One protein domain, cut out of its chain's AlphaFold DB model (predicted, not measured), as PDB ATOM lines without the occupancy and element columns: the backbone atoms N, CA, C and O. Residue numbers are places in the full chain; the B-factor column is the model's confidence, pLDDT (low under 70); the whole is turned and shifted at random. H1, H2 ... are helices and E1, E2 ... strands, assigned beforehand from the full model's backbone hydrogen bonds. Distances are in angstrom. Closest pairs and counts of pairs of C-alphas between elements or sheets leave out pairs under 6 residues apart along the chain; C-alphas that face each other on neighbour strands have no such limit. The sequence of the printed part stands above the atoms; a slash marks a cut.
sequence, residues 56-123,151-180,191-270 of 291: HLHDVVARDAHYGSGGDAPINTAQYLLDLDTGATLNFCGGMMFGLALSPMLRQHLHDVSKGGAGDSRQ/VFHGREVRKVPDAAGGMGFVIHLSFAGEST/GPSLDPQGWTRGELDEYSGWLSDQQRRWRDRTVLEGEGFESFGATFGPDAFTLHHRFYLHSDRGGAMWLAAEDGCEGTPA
ATOM      1  N   HIS A  56     203.077 162.472 214.477       95.62
ATOM      2  CA  HIS A  56     203.275 161.033 214.667       95.62
ATOM      3  C   HIS A  56     204.393 160.427 213.798       95.62
ATOM      4  O   HIS A  56     204.745 159.270 214.000       95.62
ATOM      5  N   LEU A  57     204.942 161.171 212.828       95.50
ATOM      6  CA  LEU A  57     206.077 160.725 212.019       95.50
ATOM      7  C   LEU A  57     207.440 161.102 212.601       95.50
ATOM      8  O   LEU A  57     208.422 160.531 212.158       95.50
ATOM      9  N   HIS A  58     207.537 162.037 213.551       94.38
ATOM     10  CA  HIS A  58     208.834 162.506 214.077       94.38
ATOM     11  C   HIS A  58     208.877 162.756 215.581       94.38
ATOM     12  O   HIS A  58     209.954 162.743 216.172       94.38
ATOM     13  N   ASP A  59     207.731 162.979 216.215       95.25
ATOM     14  CA  ASP A  59     207.620 163.028 217.662       95.25
ATOM     15  C   ASP A  59     207.358 161.618 218.204       95.25
ATOM     16  O   ASP A  59     206.416 160.939 217.790       95.25
ATOM     17  N   VAL A  60     208.207 161.169 219.131       94.88
ATOM     18  CA  VAL A  60     208.168 159.803 219.679       94.88
ATOM     19  C   VAL A  60     206.852 159.529 220.402       94.88
ATOM     20  O   VAL A  60     206.265 158.468 220.212       94.88
ATOM     21  N   VAL A  61     206.353 160.491 221.182       95.00
ATOM     22  CA  VAL A  61     205.115 160.326 221.955       95.00
ATOM     23  C   VAL A  61     203.913 160.235 221.018       95.00
ATOM     24  O   VAL A  61     203.070 159.351 221.171       95.00
ATOM     25  N   ALA A  62     203.842 161.110 220.013       96.12
ATOM     26  CA  ALA A  62     202.785 161.081 219.011       96.12
ATOM     27  C   ALA A  62     202.839 159.813 218.145       96.12
ATOM     28  O   ALA A  62     201.787 159.270 217.808       96.12
ATOM     29  N   ARG A  63     204.039 159.330 217.793       95.88
ATOM     30  CA  ARG A  63     204.221 158.066 217.069       95.88
ATOM     31  C   ARG A  63     203.665 156.912 217.886       95.88
ATOM     32  O   ARG A  63     202.832 156.160 217.395       95.88
ATOM     33  N   ASP A  64     204.099 156.796 219.130       94.88
ATOM     34  CA  ASP A  64     203.734 155.687 220.002       94.88
ATOM     35  C   ASP A  64     202.222 155.664 220.282       94.88
ATOM     36  O   ASP A  64     201.598 154.605 220.269       94.88
ATOM     37  N   ALA A  65     201.599 156.838 220.421       95.25
ATOM     38  CA  ALA A  65     200.147 156.959 220.526       95.25
ATOM     39  C   ALA A  65     199.399 156.541 219.244       95.25
ATOM     40  O   ALA A  65     198.254 156.099 219.324       95.25
ATOM     41  N   HIS A  66     200.015 156.697 218.067       96.19
ATOM     42  CA  HIS A  66     199.388 156.405 216.776       96.19
ATOM     43  C   HIS A  66     199.593 154.953 216.322       96.19
ATOM     44  O   HIS A  66     198.664 154.328 215.817       96.19
ATOM     45  N   TYR A  67     200.799 154.412 216.508       96.00
ATOM     46  CA  TYR A  67     201.205 153.105 215.982       96.00
ATOM     47  C   TYR A  67     201.343 152.020 217.055       96.00
ATOM     48  O   TYR A  67     201.536 150.857 216.699       96.00
ATOM     49  N   GLY A  68     201.251 152.378 218.338       92.94
ATOM     50  CA  GLY A  68     201.563 151.510 219.472       92.94
ATOM     51  C   GLY A  68     202.952 151.789 220.055       92.94
ATOM     52  O   GLY A  68     203.841 152.312 219.382       92.94
ATOM     53  N   SER A  69     203.139 151.422 221.320       82.81
ATOM     54  CA  SER A  69     204.373 151.595 222.089       82.81
ATOM     55  C   SER A  69     204.871 150.230 222.561       82.81
ATOM     56  O   SER A  69     204.099 149.486 223.163       82.81
ATOM     57  N   GLY A  70     206.148 149.900 222.342       69.69
ATOM     58  CA  GLY A  70     206.715 148.602 222.743       69.69
ATOM     59  C   GLY A  70     206.325 148.160 224.168       69.69
ATOM     60  O   GLY A  70     206.188 148.986 225.066       69.69
ATOM     61  N   GLY A  71     206.134 146.853 224.372       67.69
ATOM     62  CA  GLY A  71     205.512 146.290 225.578       67.69
ATOM     63  C   GLY A  71     204.236 145.525 225.219       67.69
ATOM     64  O   GLY A  71     204.250 144.750 224.266       67.69
ATOM     65  N   ASP A  72     203.139 145.768 225.943       54.62
ATOM     66  CA  ASP A  72     201.841 145.094 225.744       54.62
ATOM     67  C   ASP A  72     201.115 145.497 224.440       54.62
ATOM     68  O   ASP A  72     200.176 144.824 224.016       54.62
ATOM     69  N   ALA A  73     201.550 146.581 223.787       66.06
ATOM     70  CA  ALA A  73     200.999 147.083 222.528       66.06
ATOM     71  C   ALA A  73     202.124 147.340 221.508       66.06
ATOM     72  O   ALA A  73     202.475 148.497 221.278       66.06
ATOM     73  N   PRO A  74     202.724 146.290 220.910       84.75
ATOM     74  CA  PRO A  74     203.847 146.448 219.989       84.75
ATOM     75  C   PRO A  74     203.536 147.460 218.877       84.75
ATOM     76  O   PRO A  74     202.381 147.686 218.516       84.75
ATOM     77  N   ILE A  75     204.576 148.094 218.344       93.44
ATOM     78  CA  ILE A  75     204.425 149.098 217.291       93.44
ATOM     79  C   ILE A  75     204.093 148.429 215.947       93.44
ATOM     80  O   ILE A  75     204.718 147.440 215.561       93.44
ATOM     81  N   ASN A  76     203.132 148.979 215.201       96.88
ATOM     82  CA  ASN A  76     202.874 148.600 213.810       96.88
ATOM     83  C   ASN A  76     203.892 149.283 212.878       96.88
ATOM     84  O   ASN A  76     203.575 150.253 212.184       96.88
ATOM     85  N   THR A  77     205.136 148.795 212.889       97.44
ATOM     86  CA  THR A  77     206.245 149.365 212.106       97.44
ATOM     87  C   THR A  77     205.951 149.378 210.607       97.44
ATOM     88  O   THR A  77     206.340 150.314 209.913       97.44
ATOM     89  N   ALA A  78     205.242 148.369 210.092       98.25
ATOM     90  CA  ALA A  78     204.868 148.322 208.684       98.25
ATOM     91  C   ALA A  78     203.990 149.519 208.284       98.25
ATOM     92  O   ALA A  78     204.268 150.163 207.273       98.25
ATOM     93  N   GLN A  79     202.987 149.865 209.103       98.31
ATOM     94  CA  GLN A  79     202.165 151.056 208.870       98.31
ATOM     95  C   GLN A  79     202.999 152.339 208.959       98.31
ATOM     96  O   GLN A  79     202.893 153.200 208.092       98.31
ATOM     97  N   TYR A  80     203.897 152.426 209.942       97.94
ATOM     98  CA  TYR A  80     204.782 153.579 210.095       97.94
ATOM     99  C   TYR A  80     205.656 153.840 208.856       97.94
ATOM    100  O   TYR A  80     205.765 154.977 208.402       97.94
ATOM    101  N   LEU A  81     206.246 152.794 208.263       98.38
ATOM    102  CA  LEU A  81     207.040 152.924 207.034       98.38
ATOM    103  C   LEU A  81     206.199 153.355 205.824       98.38
ATOM    104  O   LEU A  81     206.680 154.137 205.004       98.38
ATOM    105  N   LEU A  82     204.957 152.868 205.711       98.50
ATOM    106  CA  LEU A  82     204.031 153.294 204.654       98.50
ATOM    107  C   LEU A  82     203.702 154.782 204.770       98.50
ATOM    108  O   LEU A  82     203.679 155.480 203.758       98.50
ATOM    109  N   ASP A  83     203.486 155.269 205.989       97.69
ATOM    110  CA  ASP A  83     203.129 156.666 206.217       97.69
ATOM    111  C   ASP A  83     204.337 157.598 206.021       97.69
ATOM    112  O   ASP A  83     204.186 158.695 205.479       97.69
ATOM    113  N   LEU A  84     205.561 157.147 206.324       96.81
ATOM    114  CA  LEU A  84     206.785 157.878 205.966       96.81
ATOM    115  C   LEU A  84     206.954 158.044 204.442       96.81
ATOM    116  O   LEU A  84     207.371 159.102 203.971       96.81
ATOM    117  N   ASP A  85     206.581 157.039 203.653       96.06
ATOM    118  CA  ASP A  85     206.632 157.077 202.184       96.06
ATOM    119  C   ASP A  85     205.598 158.028 201.545       96.06
ATOM    120  O   ASP A  85     205.621 158.266 200.341       96.06
ATOM    121  N   THR A  86     204.728 158.667 202.335       92.81
ATOM    122  CA  THR A  86     203.779 159.682 201.832       92.81
ATOM    123  C   THR A  86     204.387 161.078 201.646       92.81
ATOM    124  O   THR A  86     203.672 162.024 201.310       92.81
ATOM    125  N   GLY A  87     205.708 161.214 201.813       87.56
ATOM    126  CA  GLY A  87     206.439 162.473 201.630       87.56
ATOM    127  C   GLY A  87     207.186 162.961 202.873       87.56
ATOM    128  O   GLY A  87     207.555 164.135 202.929       87.56
ATOM    129  N   ALA A  88     207.408 162.094 203.866       92.75
ATOM    130  CA  ALA A  88     208.264 162.414 205.001       92.75
ATOM    131  C   ALA A  88     209.727 162.574 204.569       92.75
ATOM    132  O   ALA A  88     210.160 162.074 203.525       92.75
ATOM    133  N   THR A  89     210.499 163.249 205.416       94.50
ATOM    134  CA  THR A  89     211.938 163.415 205.231       94.50
ATOM    135  C   THR A  89     212.713 162.802 206.384       94.50
ATOM    136  O   THR A  89     212.351 162.963 207.548       94.50
ATOM    137  N   LEU A  90     213.811 162.132 206.054       96.06
ATOM    138  CA  LEU A  90     214.763 161.540 206.980       96.06
ATOM    139  C   LEU A  90     216.030 162.398 206.972       96.06
ATOM    140  O   LEU A  90     216.606 162.640 205.912       96.06
ATOM    141  N   ASN A  91     216.462 162.870 208.141       95.19
ATOM    142  CA  ASN A  91     217.712 163.613 208.274       95.19
ATOM    143  C   ASN A  91     218.878 162.632 208.423       95.19
ATOM    144  O   ASN A  91     219.177 162.189 209.533       95.19
ATOM    145  N   PHE A  92     219.516 162.294 207.307       94.50
ATOM    146  CA  PHE A  92     220.704 161.453 207.276       94.50
ATOM    147  C   PHE A  92     221.978 162.263 207.518       94.50
ATOM    148  O   PHE A  92     222.116 163.409 207.077       94.50
ATOM    149  N   CYS A  93     222.940 161.640 208.204       87.06
ATOM    150  CA  CYS A  93     224.306 162.150 208.384       87.06
ATOM    151  C   CYS A  93     224.393 163.575 208.970       87.06
ATOM    152  O   CYS A  93     225.371 164.287 208.743       87.06
ATOM    153  N   GLY A  94     223.379 163.995 209.734       81.25
ATOM    154  CA  GLY A  94     223.383 165.269 210.455       81.25
ATOM    155  C   GLY A  94     223.121 166.511 209.600       81.25
ATOM    156  O   GLY A  94     223.520 167.605 209.997       81.25
ATOM    157  N   GLY A  95     222.449 166.380 208.456       87.19
ATOM    158  CA  GLY A  95     221.984 167.547 207.697       87.19
ATOM    159  C   GLY A  95     221.518 167.277 206.271       87.19
ATOM    160  O   GLY A  95     221.166 168.226 205.572       87.19
ATOM    161  N   MET A  96     221.528 166.023 205.817       92.94
ATOM    162  CA  MET A  96     221.055 165.661 204.487       92.94
ATOM    163  C   MET A  96     219.614 165.162 204.576       92.94
ATOM    164  O   MET A  96     219.350 164.121 205.171       92.94
ATOM    165  N   MET A  97     218.674 165.903 203.993       94.25
ATOM    166  CA  MET A  97     217.256 165.545 204.001       94.25
ATOM    167  C   MET A  97     216.944 164.630 202.818       94.25
ATOM    168  O   MET A  97     216.959 165.070 201.668       94.25
ATOM    169  N   PHE A  98     216.643 163.369 203.113       96.31
ATOM    170  CA  PHE A  98     216.214 162.378 202.133       96.31
ATOM    171  C   PHE A  98     214.705 162.187 202.211       96.31
ATOM    172  O   PHE A  98     214.169 161.989 203.298       96.31
ATOM    173  N   GLY A  99     214.014 162.167 201.073       96.12
ATOM    174  CA  GLY A  99     212.690 161.548 201.012       96.12
ATOM    175  C   GLY A  99     212.781 160.032 201.210       96.12
ATOM    176  O   GLY A  99     213.828 159.437 200.948       96.12
ATOM    177  N   LEU A 100     211.692 159.394 201.632       97.19
ATOM    178  CA  LEU A 100     211.557 157.935 201.590       97.19
ATOM    179  C   LEU A 100     210.665 157.542 200.409       97.19
ATOM    180  O   LEU A 100     209.601 158.127 200.223       97.19
ATOM    181  N   ALA A 101     211.097 156.554 199.630       97.69
ATOM    182  CA  ALA A 101     210.294 155.925 198.590       97.69
ATOM    183  C   ALA A 101     210.309 154.403 198.765       97.69
ATOM    184  O   ALA A 101     211.369 153.797 198.909       97.69
ATOM    185  N   LEU A 102     209.144 153.771 198.709       98.38
ATOM    186  CA  LEU A 102     208.996 152.318 198.695       98.38
ATOM    187  C   LEU A 102     208.662 151.850 197.285       98.38
ATOM    188  O   LEU A 102     207.728 152.376 196.658       98.38
ATOM    189  N   SER A 103     209.359 150.810 196.827       97.44
ATOM    190  CA  SER A 103     208.980 150.112 195.603       97.44
ATOM    191  C   SER A 103     207.527 149.620 195.690       97.44
ATOM    192  O   SER A 103     207.020 149.343 196.785       97.44
ATOM    193  N   PRO A 104     206.821 149.465 194.555       95.88
ATOM    194  CA  PRO A 104     205.451 148.959 194.557       95.88
ATOM    195  C   PRO A 104     205.293 147.617 195.285       95.88
ATOM    196  O   PRO A 104     204.314 147.433 196.008       95.88
ATOM    197  N   MET A 105     206.261 146.706 195.144       95.38
ATOM    198  CA  MET A 105     206.210 145.391 195.787       95.38
ATOM    199  C   MET A 105     206.449 145.468 197.292       95.38
ATOM    200  O   MET A 105     205.711 144.837 198.049       95.38
ATOM    201  N   LEU A 106     207.412 146.276 197.748       96.94
ATOM    202  CA  LEU A 106     207.648 146.444 199.182       96.94
ATOM    203  C   LEU A 106     206.470 147.155 199.846       96.94
ATOM    204  O   LEU A 106     206.021 146.743 200.911       96.94
ATOM    205  N   ARG A 107     205.911 148.175 199.187       97.94
ATOM    206  CA  ARG A 107     204.699 148.865 199.638       97.94
ATOM    207  C   ARG A 107     203.529 147.894 199.787       97.94
ATOM    208  O   ARG A 107     202.859 147.908 200.814       97.94
ATOM    209  N   GLN A 108     203.287 147.046 198.786       97.31
ATOM    210  CA  GLN A 108     202.223 146.045 198.854       97.31
ATOM    211  C   GLN A 108     202.462 145.056 200.002       97.31
ATOM    212  O   GLN A 108     201.547 144.795 200.778       97.31
ATOM    213  N   HIS A 109     203.694 144.558 200.143       96.50
ATOM    214  CA  HIS A 109     204.070 143.674 201.240       96.50
ATOM    215  C   HIS A 109     203.794 144.316 202.604       96.50
ATOM    216  O   HIS A 109     203.064 143.743 203.412       96.50
ATOM    217  N   LEU A 110     204.309 145.525 202.843       98.19
ATOM    218  CA  LEU A 110     204.128 146.241 204.106       98.19
ATOM    219  C   LEU A 110     202.659 146.565 204.379       98.19
ATOM    220  O   LEU A 110     202.229 146.482 205.523       98.19
ATOM    221  N   HIS A 111     201.866 146.869 203.353       98.38
ATOM    222  CA  HIS A 111     200.426 147.081 203.501       98.38
ATOM    223  C   HIS A 111     199.685 145.805 203.927       98.38
ATOM    224  O   HIS A 111     198.728 145.863 204.696       98.38
ATOM    225  N   ASP A 112     200.114 144.632 203.464       97.31
ATOM    226  CA  ASP A 112     199.514 143.373 203.906       97.31
ATOM    227  C   ASP A 112     199.978 142.959 205.308       97.31
ATOM    228  O   ASP A 112     199.187 142.392 206.061       97.31
ATOM    229  N   VAL A 113     201.216 143.288 205.688       97.44
ATOM    230  CA  VAL A 113     201.716 143.132 207.065       97.44
ATOM    231  C   VAL A 113     200.999 144.093 208.019       97.44
ATOM    232  O   VAL A 113     200.588 143.693 209.107       97.44
ATOM    233  N   SER A 114     200.768 145.347 207.610       97.56
ATOM    234  CA  SER A 114     200.152 146.360 208.471       97.56
ATOM    235  C   SER A 114     198.702 146.033 208.833       97.56
ATOM    236  O   SER A 114     198.288 146.312 209.961       97.56
ATOM    237  N   LYS A 115     197.957 145.368 207.937       97.31
ATOM    238  CA  LYS A 115     196.610 144.826 208.210       97.31
ATOM    239  C   LYS A 115     196.595 143.748 209.291       97.31
ATOM    240  O   LYS A 115     195.597 143.623 209.994       97.31
ATOM    241  N   GLY A 116     197.673 142.969 209.413       93.88
ATOM    242  CA  GLY A 116     197.851 142.001 210.498       93.88
ATOM    243  C   GLY A 116     198.093 142.665 211.857       93.88
ATOM    244  O   GLY A 116     198.050 142.001 212.892       93.88
ATOM    245  N   GLY A 117     198.311 143.986 211.868       93.75
ATOM    246  CA  GLY A 117     198.623 144.755 213.059       93.75
ATOM    247  C   GLY A 117     200.010 144.424 213.607       93.75
ATOM    248  O   GLY A 117     200.812 143.725 212.990       93.75
ATOM    249  N   ALA A 118     200.296 144.922 214.804       91.88
ATOM    250  CA  ALA A 118     201.608 144.769 215.425       91.88
ATOM    251  C   ALA A 118     201.960 143.332 215.861       91.88
ATOM    252  O   ALA A 118     203.102 143.063 216.220       91.88
ATOM    253  N   GLY A 119     200.991 142.411 215.838       92.19
ATOM    254  CA  GLY A 119     201.206 140.990 216.113       92.19
ATOM    255  C   GLY A 119     201.609 140.160 214.889       92.19
ATOM    256  O   GLY A 119     201.873 138.969 215.043       92.19
ATOM    257  N   ASP A 120     201.635 140.740 213.683       94.56
ATOM    258  CA  ASP A 120     202.067 140.019 212.483       94.56
ATOM    259  C   ASP A 120     203.556 139.654 212.591       94.56
ATOM    260  O   ASP A 120     204.411 140.507 212.831       94.56
ATOM    261  N   SER A 121     203.888 138.375 212.401       93.50
ATOM    262  CA  SER A 121     205.263 137.876 212.531       93.50
ATOM    263  C   SER A 121     206.223 138.418 211.469       93.50
ATOM    264  O   SER A 121     207.432 138.234 211.592       93.50
ATOM    265  N   ARG A 122     205.699 139.077 210.430       94.62
ATOM    266  CA  ARG A 122     206.462 139.716 209.353       94.62
ATOM    267  C   ARG A 122     206.694 141.209 209.601       94.62
ATOM    268  O   ARG A 122     207.223 141.880 208.720       94.62
ATOM    269  N   GLN A 123     206.276 141.750 210.750       96.94
ATOM    270  CA  GLN A 123     206.541 143.148 211.101       96.94
ATOM    271  C   GLN A 123     208.042 143.465 211.006       96.94
ATOM    272  O   GLN A 123     208.864 142.681 211.495       96.94
ATOM    273  N   VAL A 151     216.163 143.112 207.441       96.88
ATOM    274  CA  VAL A 151     216.980 143.849 206.475       96.88
ATOM    275  C   VAL A 151     216.166 144.137 205.230       96.88
ATOM    276  O   VAL A 151     215.468 143.266 204.711       96.88
ATOM    277  N   PHE A 152     216.343 145.341 204.706       97.56
ATOM    278  CA  PHE A 152     215.790 145.776 203.434       97.56
ATOM    279  C   PHE A 152     216.905 145.960 202.416       97.56
ATOM    280  O   PHE A 152     217.977 146.478 202.738       97.56
ATOM    281  N   HIS A 153     216.631 145.601 201.166       97.50
ATOM    282  CA  HIS A 153     217.373 146.165 200.049       97.50
ATOM    283  C   HIS A 153     216.929 147.602 199.839       97.50
ATOM    284  O   HIS A 153     215.743 147.922 199.921       97.50
ATOM    285  N   GLY A 154     217.871 148.478 199.535       96.94
ATOM    286  CA  GLY A 154     217.528 149.830 199.158       96.94
ATOM    287  C   GLY A 154     218.639 150.540 198.420       96.94
ATOM    288  O   GLY A 154     219.673 149.965 198.082       96.94
ATOM    289  N   ARG A 155     218.393 151.811 198.151       97.62
ATOM    290  CA  ARG A 155     219.229 152.679 197.344       97.62
ATOM    291  C   ARG A 155     219.206 154.087 197.903       97.62
ATOM    292  O   ARG A 155     218.136 154.635 198.141       97.62
ATOM    293  N   GLU A 156     220.375 154.685 198.041       96.88
ATOM    294  CA  GLU A 156     220.504 156.131 198.060       96.88
ATOM    295  C   GLU A 156     220.411 156.621 196.615       96.88
ATOM    296  O   GLU A 156     221.225 156.238 195.778       96.88
ATOM    297  N   VAL A 157     219.414 157.444 196.300       98.25
ATOM    298  CA  VAL A 157     219.203 158.027 194.971       98.25
ATOM    299  C   VAL A 157     219.379 159.538 195.054       98.25
ATOM    300  O   VAL A 157     218.752 160.201 195.880       98.25
ATOM    301  N   ARG A 158     220.223 160.095 194.185       98.00
ATOM    302  CA  ARG A 158     220.520 161.533 194.112       98.00
ATOM    303  C   ARG A 158     220.037 162.132 192.791       98.00
ATOM    304  O   ARG A 158     219.832 161.407 191.822       98.00
ATOM    305  N   LYS A 159     219.914 163.467 192.754       97.75
ATOM    306  CA  LYS A 159     219.388 164.266 191.626       97.75
ATOM    307  C   LYS A 159     217.934 163.946 191.260       97.75
ATOM    308  O   LYS A 159     217.564 163.989 190.091       97.75
ATOM    309  N   VAL A 160     217.105 163.672 192.262       97.69
ATOM    310  CA  VAL A 160     215.661 163.481 192.086       97.69
ATOM    311  C   VAL A 160     214.963 164.849 192.118       97.69
ATOM    312  O   VAL A 160     214.919 165.453 193.189       97.69
ATOM    313  N   PRO A 161     214.422 165.376 191.000       94.88
ATOM    314  CA  PRO A 161     213.969 166.773 190.928       94.88
ATOM    315  C   PRO A 161     212.902 167.154 191.962       94.88
ATOM    316  O   PRO A 161     212.928 168.259 192.494       94.88
ATOM    317  N   ASP A 162     212.010 166.214 192.279       90.44
ATOM    318  CA  ASP A 162     210.852 166.425 193.153       90.44
ATOM    319  C   ASP A 162     211.024 165.757 194.536       90.44
ATOM    320  O   ASP A 162     210.034 165.462 195.209       90.44
ATOM    321  N   ALA A 163     212.258 165.458 194.965       93.00
ATOM    322  CA  ALA A 163     212.485 164.808 196.257       93.00
ATOM    323  C   ALA A 163     211.979 165.652 197.433       93.00
ATOM    324  O   ALA A 163     212.265 166.851 197.534       93.00
ATOM    325  N   ALA A 164     211.314 164.993 198.383       90.38
ATOM    326  CA  ALA A 164     211.006 165.597 199.670       90.38
ATOM    327  C   ALA A 164     212.301 166.077 200.359       90.38
ATOM    328  O   ALA A 164     213.352 165.445 200.259       90.38
ATOM    329  N   GLY A 165     212.236 167.225 201.038       87.56
ATOM    330  CA  GLY A 165     213.390 167.831 201.717       87.56
ATOM    331  C   GLY A 165     214.243 168.751 200.842       87.56
ATOM    332  O   GLY A 165     215.128 169.423 201.365       87.56
ATOM    333  N   GLY A 166     213.969 168.835 199.535       90.06
ATOM    334  CA  GLY A 166     214.526 169.862 198.645       90.06
ATOM    335  C   GLY A 166     215.999 169.686 198.261       90.06
ATOM    336  O   GLY A 166     216.543 170.527 197.551       90.06
ATOM    337  N   MET A 167     216.649 168.601 198.691       93.25
ATOM    338  CA  MET A 167     218.055 168.311 198.367       93.25
ATOM    339  C   MET A 167     218.228 167.384 197.156       93.25
ATOM    340  O   MET A 167     219.348 167.105 196.737       93.25
ATOM    341  N   GLY A 168     217.126 166.902 196.579       95.94
ATOM    342  CA  GLY A 168     217.162 165.956 195.467       95.94
ATOM    343  C   GLY A 168     217.615 164.552 195.868       95.94
ATOM    344  O   GLY A 168     218.156 163.832 195.024       95.94
ATOM    345  N   PHE A 169     217.438 164.183 197.141       97.25
ATOM    346  CA  PHE A 169     217.875 162.915 197.718       97.25
ATOM    347  C   PHE A 169     216.684 162.057 198.148       97.25
ATOM    348  O   PHE A 169     215.739 162.553 198.761       97.25
ATOM    349  N   VAL A 170     216.735 160.762 197.844       97.94
ATOM    350  CA  VAL A 170     215.710 159.781 198.216       97.94
ATOM    351  C   VAL A 170     216.385 158.503 198.700       97.94
ATOM    352  O   VAL A 170     217.290 157.998 198.042       97.94
ATOM    353  N   ILE A 171     215.929 157.960 199.827       98.12
ATOM    354  CA  ILE A 171     216.155 156.559 200.170       98.12
ATOM    355  C   ILE A 171     215.031 155.753 199.527       98.12
ATOM    356  O   ILE A 171     213.866 155.903 199.885       98.12
ATOM    357  N   HIS A 172     215.376 154.921 198.554       98.31
ATOM    358  CA  HIS A 172     214.450 154.005 197.908       98.31
ATOM    359  C   HIS A 172     214.622 152.606 198.497       98.31
ATOM    360  O   HIS A 172     215.642 151.969 198.245       98.31
ATOM    361  N   LEU A 173     213.652 152.122 199.272       98.50
ATOM    362  CA  LEU A 173     213.635 150.739 199.757       98.50
ATOM    363  C   LEU A 173     212.847 149.862 198.786       98.50
ATOM    364  O   LEU A 173     211.775 150.245 198.317       98.50
ATOM    365  N   SER A 174     213.365 148.671 198.511       97.19
ATOM    366  CA  SER A 174     212.779 147.728 197.563       97.19
ATOM    367  C   SER A 174     212.622 146.341 198.169       97.19
ATOM    368  O   SER A 174     213.312 145.988 199.125       97.19
ATOM    369  N   PHE A 175     211.717 145.546 197.606       95.25
ATOM    370  CA  PHE A 175     211.432 144.214 198.111       95.25
ATOM    371  C   PHE A 175     212.568 143.261 197.732       95.25
ATOM    372  O   PHE A 175     212.913 143.116 196.560       95.25
ATOM    373  N   ALA A 176     213.145 142.610 198.734       90.56
ATOM    374  CA  ALA A 176     214.129 141.557 198.589       90.56
ATOM    375  C   ALA A 176     213.424 140.235 198.256       90.56
ATOM    376  O   ALA A 176     212.616 139.732 199.037       90.56
ATOM    377  N   GLY A 177     213.718 139.660 197.095       73.00
ATOM    378  CA  GLY A 177     213.186 138.361 196.694       73.00
ATOM    379  C   GLY A 177     213.412 138.085 195.213       73.00
ATOM    380  O   GLY A 177     212.966 138.850 194.359       73.00
ATOM    381  N   GLU A 178     214.098 136.983 194.910       56.69
ATOM    382  CA  GLU A 178     214.205 136.461 193.543       56.69
ATOM    383  C   GLU A 178     212.918 135.699 193.158       56.69
ATOM    384  O   GLU A 178     212.134 135.314 194.030       56.69
ATOM    385  N   SER A 179     212.679 135.520 191.850       50.31
ATOM    386  CA  SER A 179     211.513 134.812 191.290       50.31
ATOM    387  C   SER A 179     211.165 133.534 192.060       50.31
ATOM    388  O   SER A 179     212.041 132.746 192.415       50.31
ATOM    389  N   THR A 180     209.869 133.251 192.217       42.12
ATOM    390  CA  THR A 180     209.327 132.020 192.824       42.12
ATOM    391  C   THR A 180     209.617 130.733 192.039       42.12
ATOM    392  O   THR A 180     209.077 129.681 192.377       42.12
ATOM    393  N   GLY A 191     215.545 133.913 186.563       50.97
ATOM    394  CA  GLY A 191     214.150 134.335 186.541       50.97
ATOM    395  C   GLY A 191     214.005 135.845 186.774       50.97
ATOM    396  O   GLY A 191     214.909 136.485 187.314       50.97
ATOM    397  N   PRO A 192     212.875 136.444 186.368       55.16
ATOM    398  CA  PRO A 192     212.616 137.860 186.604       55.16
ATOM    399  C   PRO A 192     212.523 138.152 188.109       55.16
ATOM    400  O   PRO A 192     211.860 137.425 188.844       55.16
ATOM    401  N   SER A 193     213.162 139.232 188.573       67.75
ATOM    402  CA  SER A 193     212.970 139.730 189.943       67.75
ATOM    403  C   SER A 193     211.473 139.873 190.248       67.75
ATOM    404  O   SER A 193     210.724 140.394 189.416       67.75
ATOM    405  N   LEU A 194     211.036 139.450 191.442       79.38
ATOM    406  CA  LEU A 194     209.653 139.671 191.887       79.38
ATOM    407  C   LEU A 194     209.329 141.165 191.981       79.38
ATOM    408  O   LEU A 194     208.172 141.556 191.834       79.38
ATOM    409  N   ASP A 195     210.353 141.988 192.203       90.81
ATOM    410  CA  ASP A 195     210.269 143.438 192.217       90.81
ATOM    411  C   ASP A 195     211.012 144.040 191.014       90.81
ATOM    412  O   ASP A 195     212.247 144.047 191.000       90.81
ATOM    413  N   PRO A 196     210.299 144.605 190.020       91.50
ATOM    414  CA  PRO A 196     210.915 145.324 188.902       91.50
ATOM    415  C   PRO A 196     211.748 146.548 189.316       91.50
ATOM    416  O   PRO A 196     212.478 147.094 188.491       91.50
ATOM    417  N   GLN A 197     211.611 147.014 190.561       94.25
ATOM    418  CA  GLN A 197     212.413 148.090 191.151       94.25
ATOM    419  C   GLN A 197     213.390 147.573 192.227       94.25
ATOM    420  O   GLN A 197     214.085 148.368 192.868       94.25
ATOM    421  N   GLY A 198     213.451 146.252 192.425       93.94
ATOM    422  CA  GLY A 198     214.370 145.553 193.325       93.94
ATOM    423  C   GLY A 198     215.834 145.757 192.955       93.94
ATOM    424  O   GLY A 198     216.147 146.387 191.942       93.94
ATOM    425  N   TRP A 199     216.747 145.244 193.781       94.06
ATOM    426  CA  TRP A 199     218.162 145.189 193.414       94.06
ATOM    427  C   TRP A 199     218.360 144.398 192.123       94.06
ATOM    428  O   TRP A 199     217.779 143.331 191.934       94.06
ATOM    429  N   THR A 200     219.178 144.935 191.223       92.69
ATOM    430  CA  THR A 200     219.529 144.260 189.980       92.69
ATOM    431  C   THR A 200     220.498 143.120 190.263       92.69
ATOM    432  O   THR A 200     221.171 143.077 191.298       92.69
ATOM    433  N   ARG A 201     220.654 142.213 189.294       89.25
ATOM    434  CA  ARG A 201     221.671 141.163 189.395       89.25
ATOM    435  C   ARG A 201     223.077 141.742 189.566       89.25
ATOM    436  O   ARG A 201     223.851 141.234 190.367       89.25
ATOM    437  N   GLY A 202     223.374 142.836 188.863       91.25
ATOM    438  CA  GLY A 202     224.651 143.530 188.980       91.25
ATOM    439  C   GLY A 202     224.898 144.089 190.380       91.25
ATOM    440  O   GLY A 202     226.039 144.093 190.832       91.25
ATOM    441  N   GLU A 203     223.866 144.569 191.077       93.88
ATOM    442  CA  GLU A 203     223.984 145.031 192.468       93.88
ATOM    443  C   GLU A 203     224.177 143.866 193.446       93.88
ATOM    444  O   GLU A 203     225.010 143.967 194.347       93.88
ATOM    445  N   LEU A 204     223.473 142.748 193.239       92.19
ATOM    446  CA  LEU A 204     223.634 141.531 194.042       92.19
ATOM    447  C   LEU A 204     225.036 140.919 193.890       92.19
ATOM    448  O   LEU A 204     225.646 140.548 194.889       92.19
ATOM    449  N   ASP A 205     225.547 140.832 192.659       90.94
ATOM    450  CA  ASP A 205     226.850 140.227 192.356       90.94
ATOM    451  C   ASP A 205     228.027 141.095 192.822       90.94
ATOM    452  O   ASP A 205     229.038 140.567 193.283       90.94
ATOM    453  N   GLU A 206     227.923 142.423 192.701       92.00
ATOM    454  CA  GLU A 206     228.974 143.333 193.172       92.00
ATOM    455  C   GLU A 206     228.998 143.445 194.697       92.00
ATOM    456  O   GLU A 206     230.074 143.658 195.249       92.00
ATOM    457  N   TYR A 207     227.820 143.369 195.333       91.88
ATOM    458  CA  TYR A 207     227.535 143.669 196.737       91.88
ATOM    459  C   TYR A 207     228.687 144.343 197.501       91.88
ATOM    460  O   TYR A 207     229.611 143.720 198.031       91.88
ATOM    461  N   SER A 208     228.588 145.666 197.598       91.12
ATOM    462  CA  SER A 208     229.624 146.508 198.195       91.12
ATOM    463  C   SER A 208     229.105 147.387 199.334       91.12
ATOM    464  O   SER A 208     229.783 148.327 199.727       91.12
ATOM    465  N   GLY A 209     227.919 147.081 199.880       87.50
ATOM    466  CA  GLY A 209     227.153 147.919 200.821       87.50
ATOM    467  C   GLY A 209     227.885 148.398 202.082       87.50
ATOM    468  O   GLY A 209     227.492 149.403 202.660       87.50
ATOM    469  N   TRP A 210     228.940 147.693 202.490       89.12
ATOM    470  CA  TRP A 210     229.748 147.970 203.682       89.12
ATOM    471  C   TRP A 210     231.004 148.819 203.403       89.12
ATOM    472  O   TRP A 210     231.672 149.253 204.343       89.12
ATOM    473  N   LEU A 211     231.372 149.015 202.132       92.81
ATOM    474  CA  LEU A 211     232.510 149.848 201.735       92.81
ATOM    475  C   LEU A 211     232.150 151.337 201.806       92.81
ATOM    476  O   LEU A 211     230.983 151.714 201.764       92.81
ATOM    477  N   SER A 212     233.167 152.202 201.845       90.12
ATOM    478  CA  SER A 212     232.946 153.649 201.727       90.12
ATOM    479  C   SER A 212     232.476 154.041 200.322       90.12
ATOM    480  O   SER A 212     232.895 153.424 199.344       90.12
ATOM    481  N   ASP A 213     231.699 155.121 200.192       90.31
ATOM    482  CA  ASP A 213     231.178 155.625 198.907       90.31
ATOM    483  C   ASP A 213     232.233 155.753 197.797       90.31
ATOM    484  O   ASP A 213     231.929 155.554 196.622       90.31
ATOM    485  N   GLN A 214     233.478 156.088 198.155       90.69
ATOM    486  CA  GLN A 214     234.580 156.278 197.204       90.69
ATOM    487  C   GLN A 214     235.065 154.969 196.569       90.69
ATOM    488  O   GLN A 214     235.704 154.992 195.520       90.69
ATOM    489  N   GLN A 215     234.794 153.834 197.207       93.38
ATOM    490  CA  GLN A 215     235.249 152.512 196.773       93.38
ATOM    491  C   GLN A 215     234.183 151.759 195.977       93.38
ATOM    492  O   GLN A 215     234.405 150.618 195.576       93.38
ATOM    493  N   ARG A 216     233.014 152.370 195.784       94.50
ATOM    494  CA  ARG A 216     231.827 151.693 195.282       94.50
ATOM    495  C   ARG A 216     231.397 152.250 193.941       94.50
ATOM    496  O   ARG A 216     231.605 153.423 193.625       94.50
ATOM    497  N   ARG A 217     230.750 151.402 193.146       95.44
ATOM    498  CA  ARG A 217     230.204 151.815 191.862       95.44
ATOM    499  C   ARG A 217     228.848 152.487 192.049       95.44
ATOM    500  O   ARG A 217     227.839 151.829 192.305       95.44
ATOM    501  N   TRP A 218     228.818 153.790 191.802       96.88
ATOM    502  CA  TRP A 218     227.574 154.509 191.555       96.88
ATOM    503  C   TRP A 218     226.981 154.068 190.212       96.88
ATOM    504  O   TRP A 218     227.695 153.946 189.213       96.88
ATOM    505  N   ARG A 219     225.675 153.809 190.192       97.94
ATOM    506  CA  ARG A 219     224.930 153.415 188.991       97.94
ATOM    507  C   ARG A 219     224.026 154.557 188.570       97.94
ATOM    508  O   ARG A 219     223.305 155.111 189.391       97.94
ATOM    509  N   ASP A 220     224.080 154.922 187.302       98.31
ATOM    510  CA  ASP A 220     223.160 155.897 186.728       98.31
ATOM    511  C   ASP A 220     221.951 155.201 186.090       98.31
ATOM    512  O   ASP A 220     221.831 153.970 186.087       98.31
ATOM    513  N   ARG A 221     221.060 156.015 185.517       97.38
ATOM    514  CA  ARG A 221     219.912 155.547 184.742       97.38
ATOM    515  C   ARG A 221     220.285 154.514 183.680       97.38
ATOM    516  O   ARG A 221     219.612 153.497 183.573       97.38
ATOM    517  N   THR A 222     221.317 154.780 182.882       97.88
ATOM    518  CA  THR A 222     221.681 153.926 181.742       97.88
ATOM    519  C   THR A 222     222.072 152.534 182.220       97.88
ATOM    520  O   THR A 222     221.657 151.541 181.626       97.88
ATOM    521  N   VAL A 223     222.832 152.459 183.316       97.62
ATOM    522  CA  VAL A 223     223.213 151.186 183.933       97.62
ATOM    523  C   VAL A 223     221.986 150.452 184.469       97.62
ATOM    524  O   VAL A 223     221.774 149.301 184.106       97.62
ATOM    525  N   LEU A 224     221.155 151.099 185.291       96.69
ATOM    526  CA  LEU A 224     220.027 150.420 185.939       96.69
ATOM    527  C   LEU A 224     218.927 149.984 184.972       96.69
ATOM    528  O   LEU A 224     218.391 148.887 185.121       96.69
ATOM    529  N   GLU A 225     218.602 150.808 183.977       95.94
ATOM    530  CA  GLU A 225     217.629 150.435 182.947       95.94
ATOM    531  C   GLU A 225     218.161 149.268 182.101       95.94
ATOM    532  O   GLU A 225     217.404 148.352 181.789       95.94
ATOM    533  N   GLY A 226     219.468 149.244 181.804       94.56
ATOM    534  CA  GLY A 226     220.122 148.118 181.130       94.56
ATOM    535  C   GLY A 226     220.211 146.841 181.977       94.56
ATOM    536  O   GLY A 226     220.247 145.744 181.427       94.56
ATOM    537  N   GLU A 227     220.215 146.970 183.303       92.38
ATOM    538  CA  GLU A 227     220.233 145.858 184.262       92.38
ATOM    539  C   GLU A 227     218.821 145.377 184.669       92.38
ATOM    540  O   GLU A 227     218.698 144.454 185.475       92.38
ATOM    541  N   GLY A 228     217.756 145.963 184.102       90.62
ATOM    542  CA  GLY A 228     216.373 145.491 184.244       90.62
ATOM    543  C   GLY A 228     215.441 146.375 185.078       90.62
ATOM    544  O   GLY A 228     214.237 146.128 185.089       90.62
ATOM    545  N   PHE A 229     215.930 147.448 185.713       93.94
ATOM    546  CA  PHE A 229     215.063 148.463 186.323       93.94
ATOM    547  C   PHE A 229     214.644 149.498 185.264       93.94
ATOM    548  O   PHE A 229     214.969 150.682 185.340       93.94
ATOM    549  N   GLU A 230     213.868 149.047 184.275       94.81
ATOM    550  CA  GLU A 230     213.494 149.805 183.065       94.81
ATOM    551  C   GLU A 230     212.812 151.159 183.330       94.81
ATOM    552  O   GLU A 230     212.766 152.028 182.462       94.81
ATOM    553  N   SER A 231     212.217 151.331 184.512       95.94
ATOM    554  CA  SER A 231     211.479 152.541 184.883       95.94
ATOM    555  C   SER A 231     212.269 153.497 185.778       95.94
ATOM    556  O   SER A 231     211.686 154.473 186.255       95.94
ATOM    557  N   PHE A 232     213.567 153.266 185.999       97.69
ATOM    558  CA  PHE A 232     214.372 154.081 186.909       97.69
ATOM    559  C   PHE A 232     214.356 155.568 186.531       97.69
ATOM    560  O   PHE A 232     213.971 156.399 187.354       97.69
ATOM    561  N   GLY A 233     214.672 155.924 185.279       97.38
ATOM    562  CA  GLY A 233     214.701 157.323 184.846       97.38
ATOM    563  C   GLY A 233     213.323 157.984 184.849       97.38
ATOM    564  O   GLY A 233     213.198 159.176 185.123       97.38
ATOM    565  N   ALA A 234     212.268 157.207 184.597       97.12
ATOM    566  CA  ALA A 234     210.890 157.685 184.690       97.12
ATOM    567  C   ALA A 234     210.427 157.906 186.142       97.12
ATOM    568  O   ALA A 234     209.553 158.741 186.371       97.12
ATOM    569  N   THR A 235     210.987 157.154 187.094       95.75
ATOM    570  CA  THR A 235     210.629 157.195 188.520       95.75
ATOM    571  C   THR A 235     211.406 158.285 189.257       95.75
ATOM    572  O   THR A 235     210.809 159.087 189.968       95.75
ATOM    573  N   PHE A 236     212.726 158.344 189.060       97.62
ATOM    574  CA  PHE A 236     213.630 159.212 189.823       97.62
ATOM    575  C   PHE A 236     214.141 160.424 189.040       97.62
ATOM    576  O   PHE A 236     214.636 161.372 189.640       97.62
ATOM    577  N   GLY A 237     213.990 160.433 187.717       97.56
ATOM    578  CA  GLY A 237     214.465 161.504 186.846       97.56
ATOM    579  C   GLY A 237     215.635 161.076 185.954       97.56
ATOM    580  O   GLY A 237     216.329 160.099 186.240       97.56
ATOM    581  N   PRO A 238     215.868 161.798 184.843       97.44
ATOM    582  CA  PRO A 238     216.820 161.386 183.811       97.44
ATOM    583  C   PRO A 238     218.285 161.442 184.263       97.44
ATOM    584  O   PRO A 238     219.086 160.650 183.778       97.44
ATOM    585  N   ASP A 239     218.610 162.342 185.193       98.06
ATOM    586  CA  ASP A 239     219.967 162.546 185.717       98.06
ATOM    587  C   ASP A 239     220.204 161.826 187.049       98.06
ATOM    588  O   ASP A 239     221.248 162.019 187.682       98.06
ATOM    589  N   ALA A 240     219.224 161.040 187.504       98.44
ATOM    590  CA  ALA A 240     219.317 160.333 188.763       98.44
ATOM    591  C   ALA A 240     220.420 159.271 188.713       98.44
ATOM    592  O   ALA A 240     220.656 158.607 187.698       98.44
ATOM    593  N   PHE A 241     221.094 159.110 189.842       98.31
ATOM    594  CA  PHE A 241     222.106 158.084 190.043       98.31
ATOM    595  C   PHE A 241     222.047 157.599 191.484       98.31
ATOM    596  O   PHE A 241     221.480 158.266 192.354       98.31
ATOM    597  N   THR A 242     222.592 156.416 191.730       98.00
ATOM    598  CA  THR A 242     222.360 155.710 192.977       98.00
ATOM    599  C   THR A 242     223.545 154.898 193.465       98.00
ATOM    600  O   THR A 242     224.409 154.479 192.689       98.00
ATOM    601  N   LEU A 243     223.530 154.660 194.768       96.44
ATOM    602  CA  LEU A 243     224.329 153.678 195.463       96.44
ATOM    603  C   LEU A 243     223.383 152.722 196.206       96.44
ATOM    604  O   LEU A 243     222.433 153.162 196.847       96.44
ATOM    605  N   HIS A 244     223.591 151.409 196.094       95.44
ATOM    606  CA  HIS A 244     222.735 150.416 196.755       95.44
ATOM    607  C   HIS A 244     223.160 150.226 198.221       95.44
ATOM    608  O   HIS A 244     224.344 150.200 198.507       95.44
ATOM    609  N   HIS A 245     222.260 150.066 199.185       95.38
ATOM    610  CA  HIS A 245     222.634 149.717 200.567       95.38
ATOM    611  C   HIS A 245     221.668 148.690 201.133       95.38
ATOM    612  O   HIS A 245     220.486 148.666 200.779       95.38
ATOM    613  N   ARG A 246     222.166 147.841 202.029       96.94
ATOM    614  CA  ARG A 246     221.268 147.156 202.949       96.94
ATOM    615  C   ARG A 246     220.870 148.152 204.025       96.94
ATOM    616  O   ARG A 246     221.718 148.895 204.523       96.94
ATOM    617  N   PHE A 247     219.598 148.143 204.389       98.12
ATOM    618  CA  PHE A 247     219.050 148.999 205.429       98.12
ATOM    619  C   PHE A 247     218.459 148.171 206.561       98.12
ATOM    620  O   PHE A 247     217.941 147.077 206.343       98.12
ATOM    621  N   TYR A 248     218.508 148.709 207.772       98.12
ATOM    622  CA  TYR A 248     217.835 148.151 208.941       98.12
ATOM    623  C   TYR A 248     217.270 149.275 209.812       98.12
ATOM    624  O   TYR A 248     217.641 150.441 209.658       98.12
ATOM    625  N   LEU A 249     216.371 148.916 210.726       98.00
ATOM    626  CA  LEU A 249     215.772 149.854 211.669       98.00
ATOM    627  C   LEU A 249     216.351 149.656 213.065       98.00
ATOM    628  O   LEU A 249     216.491 148.527 213.533       98.00
ATOM    629  N   HIS A 250     216.619 150.744 213.772       96.81
ATOM    630  CA  HIS A 250     216.885 150.682 215.206       96.81
ATOM    631  C   HIS A 250     216.290 151.880 215.939       96.81
ATOM    632  O   HIS A 250     215.802 152.824 215.322       96.81
ATOM    633  N   SER A 251     216.325 151.837 217.269       95.56
ATOM    634  CA  SER A 251     215.976 152.966 218.119       95.56
ATOM    635  C   SER A 251     217.194 153.519 218.852       95.56
ATOM    636  O   SER A 251     218.148 152.798 219.170       95.56
ATOM    637  N   ASP A 252     217.163 154.812 219.157       94.44
ATOM    638  CA  ASP A 252     218.111 155.422 220.088       94.44
ATOM    639  C   ASP A 252     217.593 155.392 221.538       94.44
ATOM    640  O   ASP A 252     216.571 154.778 221.855       94.44
ATOM    641  N   ARG A 253     218.336 156.030 222.452       93.69
ATOM    642  CA  ARG A 253     217.966 156.114 223.877       93.69
ATOM    643  C   ARG A 253     216.727 156.973 224.136       93.69
ATOM    644  O   ARG A 253     216.123 156.809 225.189       93.69
ATOM    645  N   GLY A 254     216.386 157.879 223.223       92.81
ATOM    646  CA  GLY A 254     215.172 158.690 223.278       92.81
ATOM    647  C   GLY A 254     213.957 157.993 222.664       92.81
ATOM    648  O   GLY A 254     212.871 158.558 222.684       92.81
ATOM    649  N   GLY A 255     214.124 156.783 222.118       92.44
ATOM    650  CA  GLY A 255     213.058 156.035 221.458       92.44
ATOM    651  C   GLY A 255     212.789 156.483 220.021       92.44
ATOM    652  O   GLY A 255     211.867 155.955 219.394       92.44
ATOM    653  N   ALA A 256     213.577 157.413 219.467       93.75
ATOM    654  CA  ALA A 256     213.450 157.794 218.065       93.75
ATOM    655  C   ALA A 256     213.860 156.616 217.177       93.75
ATOM    656  O   ALA A 256     214.806 155.894 217.496       93.75
ATOM    657  N   MET A 257     213.120 156.406 216.085       95.44
ATOM    658  CA  MET A 257     213.430 155.364 215.107       95.44
ATOM    659  C   MET A 257     214.411 155.910 214.073       95.44
ATOM    660  O   MET A 257     214.262 157.038 213.597       95.44
ATOM    661  N   TRP A 258     215.376 155.081 213.713       97.06
ATOM    662  CA  TRP A 258     216.423 155.367 212.750       97.06
ATOM    663  C   TRP A 258     216.384 154.324 211.640       97.06
ATOM    664  O   TRP A 258     216.321 153.124 211.916       97.06
ATOM    665  N   LEU A 259     216.432 154.793 210.396       98.06
ATOM    666  CA  LEU A 259     216.747 153.976 209.234       98.06
ATOM    667  C   LEU A 259     218.248 154.096 208.991       98.06
ATOM    668  O   LEU A 259     218.751 155.195 208.758       98.06
ATOM    669  N   ALA A 260     218.957 152.978 209.060       97.50
ATOM    670  CA  ALA A 260     220.407 152.949 208.969       97.50
ATOM    671  C   ALA A 260     220.854 152.095 207.784       97.50
ATOM    672  O   ALA A 260     220.421 150.951 207.628       97.50
ATOM    673  N   ALA A 261     221.720 152.668 206.956       96.50
ATOM    674  CA  ALA A 261     222.471 151.973 205.930       96.50
ATOM    675  C   ALA A 261     223.621 151.175 206.560       96.50
ATOM    676  O   ALA A 261     224.110 151.464 207.656       96.50
ATOM    677  N   GLU A 262     224.055 150.140 205.852       95.12
ATOM    678  CA  GLU A 262     225.103 149.229 206.306       95.12
ATOM    679  C   GLU A 262     226.457 149.903 206.596       95.12
ATOM    680  O   GLU A 262     227.113 149.557 207.580       95.12
ATOM    681  N   ASP A 263     226.840 150.894 205.792       91.94
ATOM    682  CA  ASP A 263     228.062 151.699 205.953       91.94
ATOM    683  C   ASP A 263     228.044 152.637 207.180       91.94
ATOM    684  O   ASP A 263     229.056 153.260 207.515       91.94
ATOM    685  N   GLY A 264     226.916 152.714 207.891       91.44
ATOM    686  CA  GLY A 264     226.743 153.527 209.086       91.44
ATOM    687  C   GLY A 264     226.164 154.920 208.841       91.44
ATOM    688  O   GLY A 264     226.053 155.687 209.804       91.44
ATOM    689  N   CYS A 265     225.775 155.260 207.612       93.19
ATOM    690  CA  CYS A 265     224.903 156.404 207.371       93.19
ATOM    691  C   CYS A 265     223.508 156.093 207.921       93.19
ATOM    692  O   CYS A 265     222.909 155.074 207.595       93.19
ATOM    693  N   GLU A 266     222.965 156.964 208.759       95.75
ATOM    694  CA  GLU A 266     221.664 156.753 209.391       95.75
ATOM    695  C   GLU A 266     220.881 158.053 209.435       95.75
ATOM    696  O   GLU A 266     221.468 159.138 209.504       95.75
ATOM    697  N   GLY A 267     219.558 157.931 209.385       96.25
ATOM    698  CA  GLY A 267     218.660 159.063 209.474       96.25
ATOM    699  C   GLY A 267     217.393 158.749 210.243       96.25
ATOM    700  O   GLY A 267     216.865 157.637 210.218       96.25
ATOM    701  N   THR A 268     216.900 159.773 210.924       96.12
ATOM    702  CA  THR A 268     215.635 159.750 211.654       96.12
ATOM    703  C   THR A 268     214.662 160.730 211.001       96.12
ATOM    704  O   THR A 268     215.112 161.735 210.431       96.12
ATOM    705  N   PRO A 269     213.345 160.465 211.025       95.69
ATOM    706  CA  PRO A 269     212.368 161.423 210.538       95.69
ATOM    707  C   PRO A 269     212.530 162.782 211.206       95.69
ATOM    708  O   PRO A 269     212.548 162.908 212.428       95.69
ATOM    709  N   ALA A 270     212.640 163.813 210.385       92.31
ATOM    710  CA  ALA A 270     212.745 165.184 210.844       92.31
ATOM    711  C   ALA A 270     211.947 166.073 209.895       92.31
ATOM    712  O   ALA A 270     211.958 165.822 208.686       92.31
TER     713      ALA A 270
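This is residues 56 to 123, 151 to 180 and 191 to 270 of the 291 residues of the protein "Hypothetical protein" of Mantoniella antarctica (UniProt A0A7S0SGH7). Seven strands, E1 to E7, make a closed barrel; H2 and H3 pack on its outside, with H1 beyond H2, and the short helices H4, H5 and H6 lie toward the other end of the longest axis. The 178 printed residues hold six named helices and seven named strands, in the order H1 H2 E1 E2 H3 E3 E4 H4 H5 H6 E5 E6 E7. Round the mixed ring run E1, E2, E4, E3, E5, E6, E7 and back to E1. The class is mixed, helices and strands; the whole is compact, with a radius of gyration of the C-alphas of 16.0 A and spans of 48 by 40 by 28 A.

In the barrel, E2, residues 96 to 102, is parallel to E4, residues 169 to 174, with N 171 and O 99 2.8 A apart. The other neighbour pairs are antiparallel. E4 forms a hairpin with E3, residues 152 to 158, N 155 and O 172 being 2.8 A apart. E5, residues 241 to 251, bends by 60 degrees at residue 244; it pairs with E3 over residues 241 to 247, where N 154 and O 245 are 2.9 A apart, and with E6, residues 257 to 261, over residues 247 to 251, where N 258 and O 250 are 2.8 A apart. E5, E6 and E7, residues 266 to 269, form a meander, each strand the antiparallel neighbour of the one before; N 259 and O 267 are 2.9 A apart. E1, residues 89 to 92, closes the ring: N 91 and O 268 of E7 are 2.9 A apart, and N 90 and O 98 of E2 are 2.8 A apart. H2, residues 77 to 84, is outside the barrel at a height of 7.7 A over the sheet. It touches H3, residues 104 to 115, at a steep tilt of 53 degrees, opposite ways; their closest C-alphas, of Ala 78 and Leu 110, are 5.1 A apart. H1, residues 60 to 67, is not on the barrel and only just touches H2, with 3 pairs of C-alphas within 8 A, the closest those of Tyr 67 and Tyr 80 at 6.9 A. H5, residues 221 to 226, touches H6, residues 232 to 236, the closest C-alphas being those of Arg 221 and Gly 233, 5.5 A apart. H4, residues 201 to 206, is apart from H5 and only just on the barrel, with 5 pairs of C-alphas within 10 A. In H1 to H6 every O i to N i+4 pair is within hydrogen-bond range.

H1 begins at C-alpha 60, (208.168, 159.803, 219.679). H3 is 16.8 A long, E2 and E3 are each 18.9 A, and E5 is 29.2 A. E7 ends at C-alpha 269, (212.368, 161.423, 210.538).

The C-alphas farthest apart, of Asp 72 and Thr 222, are 49.1 A apart. Residues 124 to 150 and 181 to 190 are not printed, with C-alpha gaps of 11.4 A and 8.3 A. The link H4 to H5 is long, 14 residues. Confidence is under 70 at residues 70 to 73, 178 to 180 and 191 to 193.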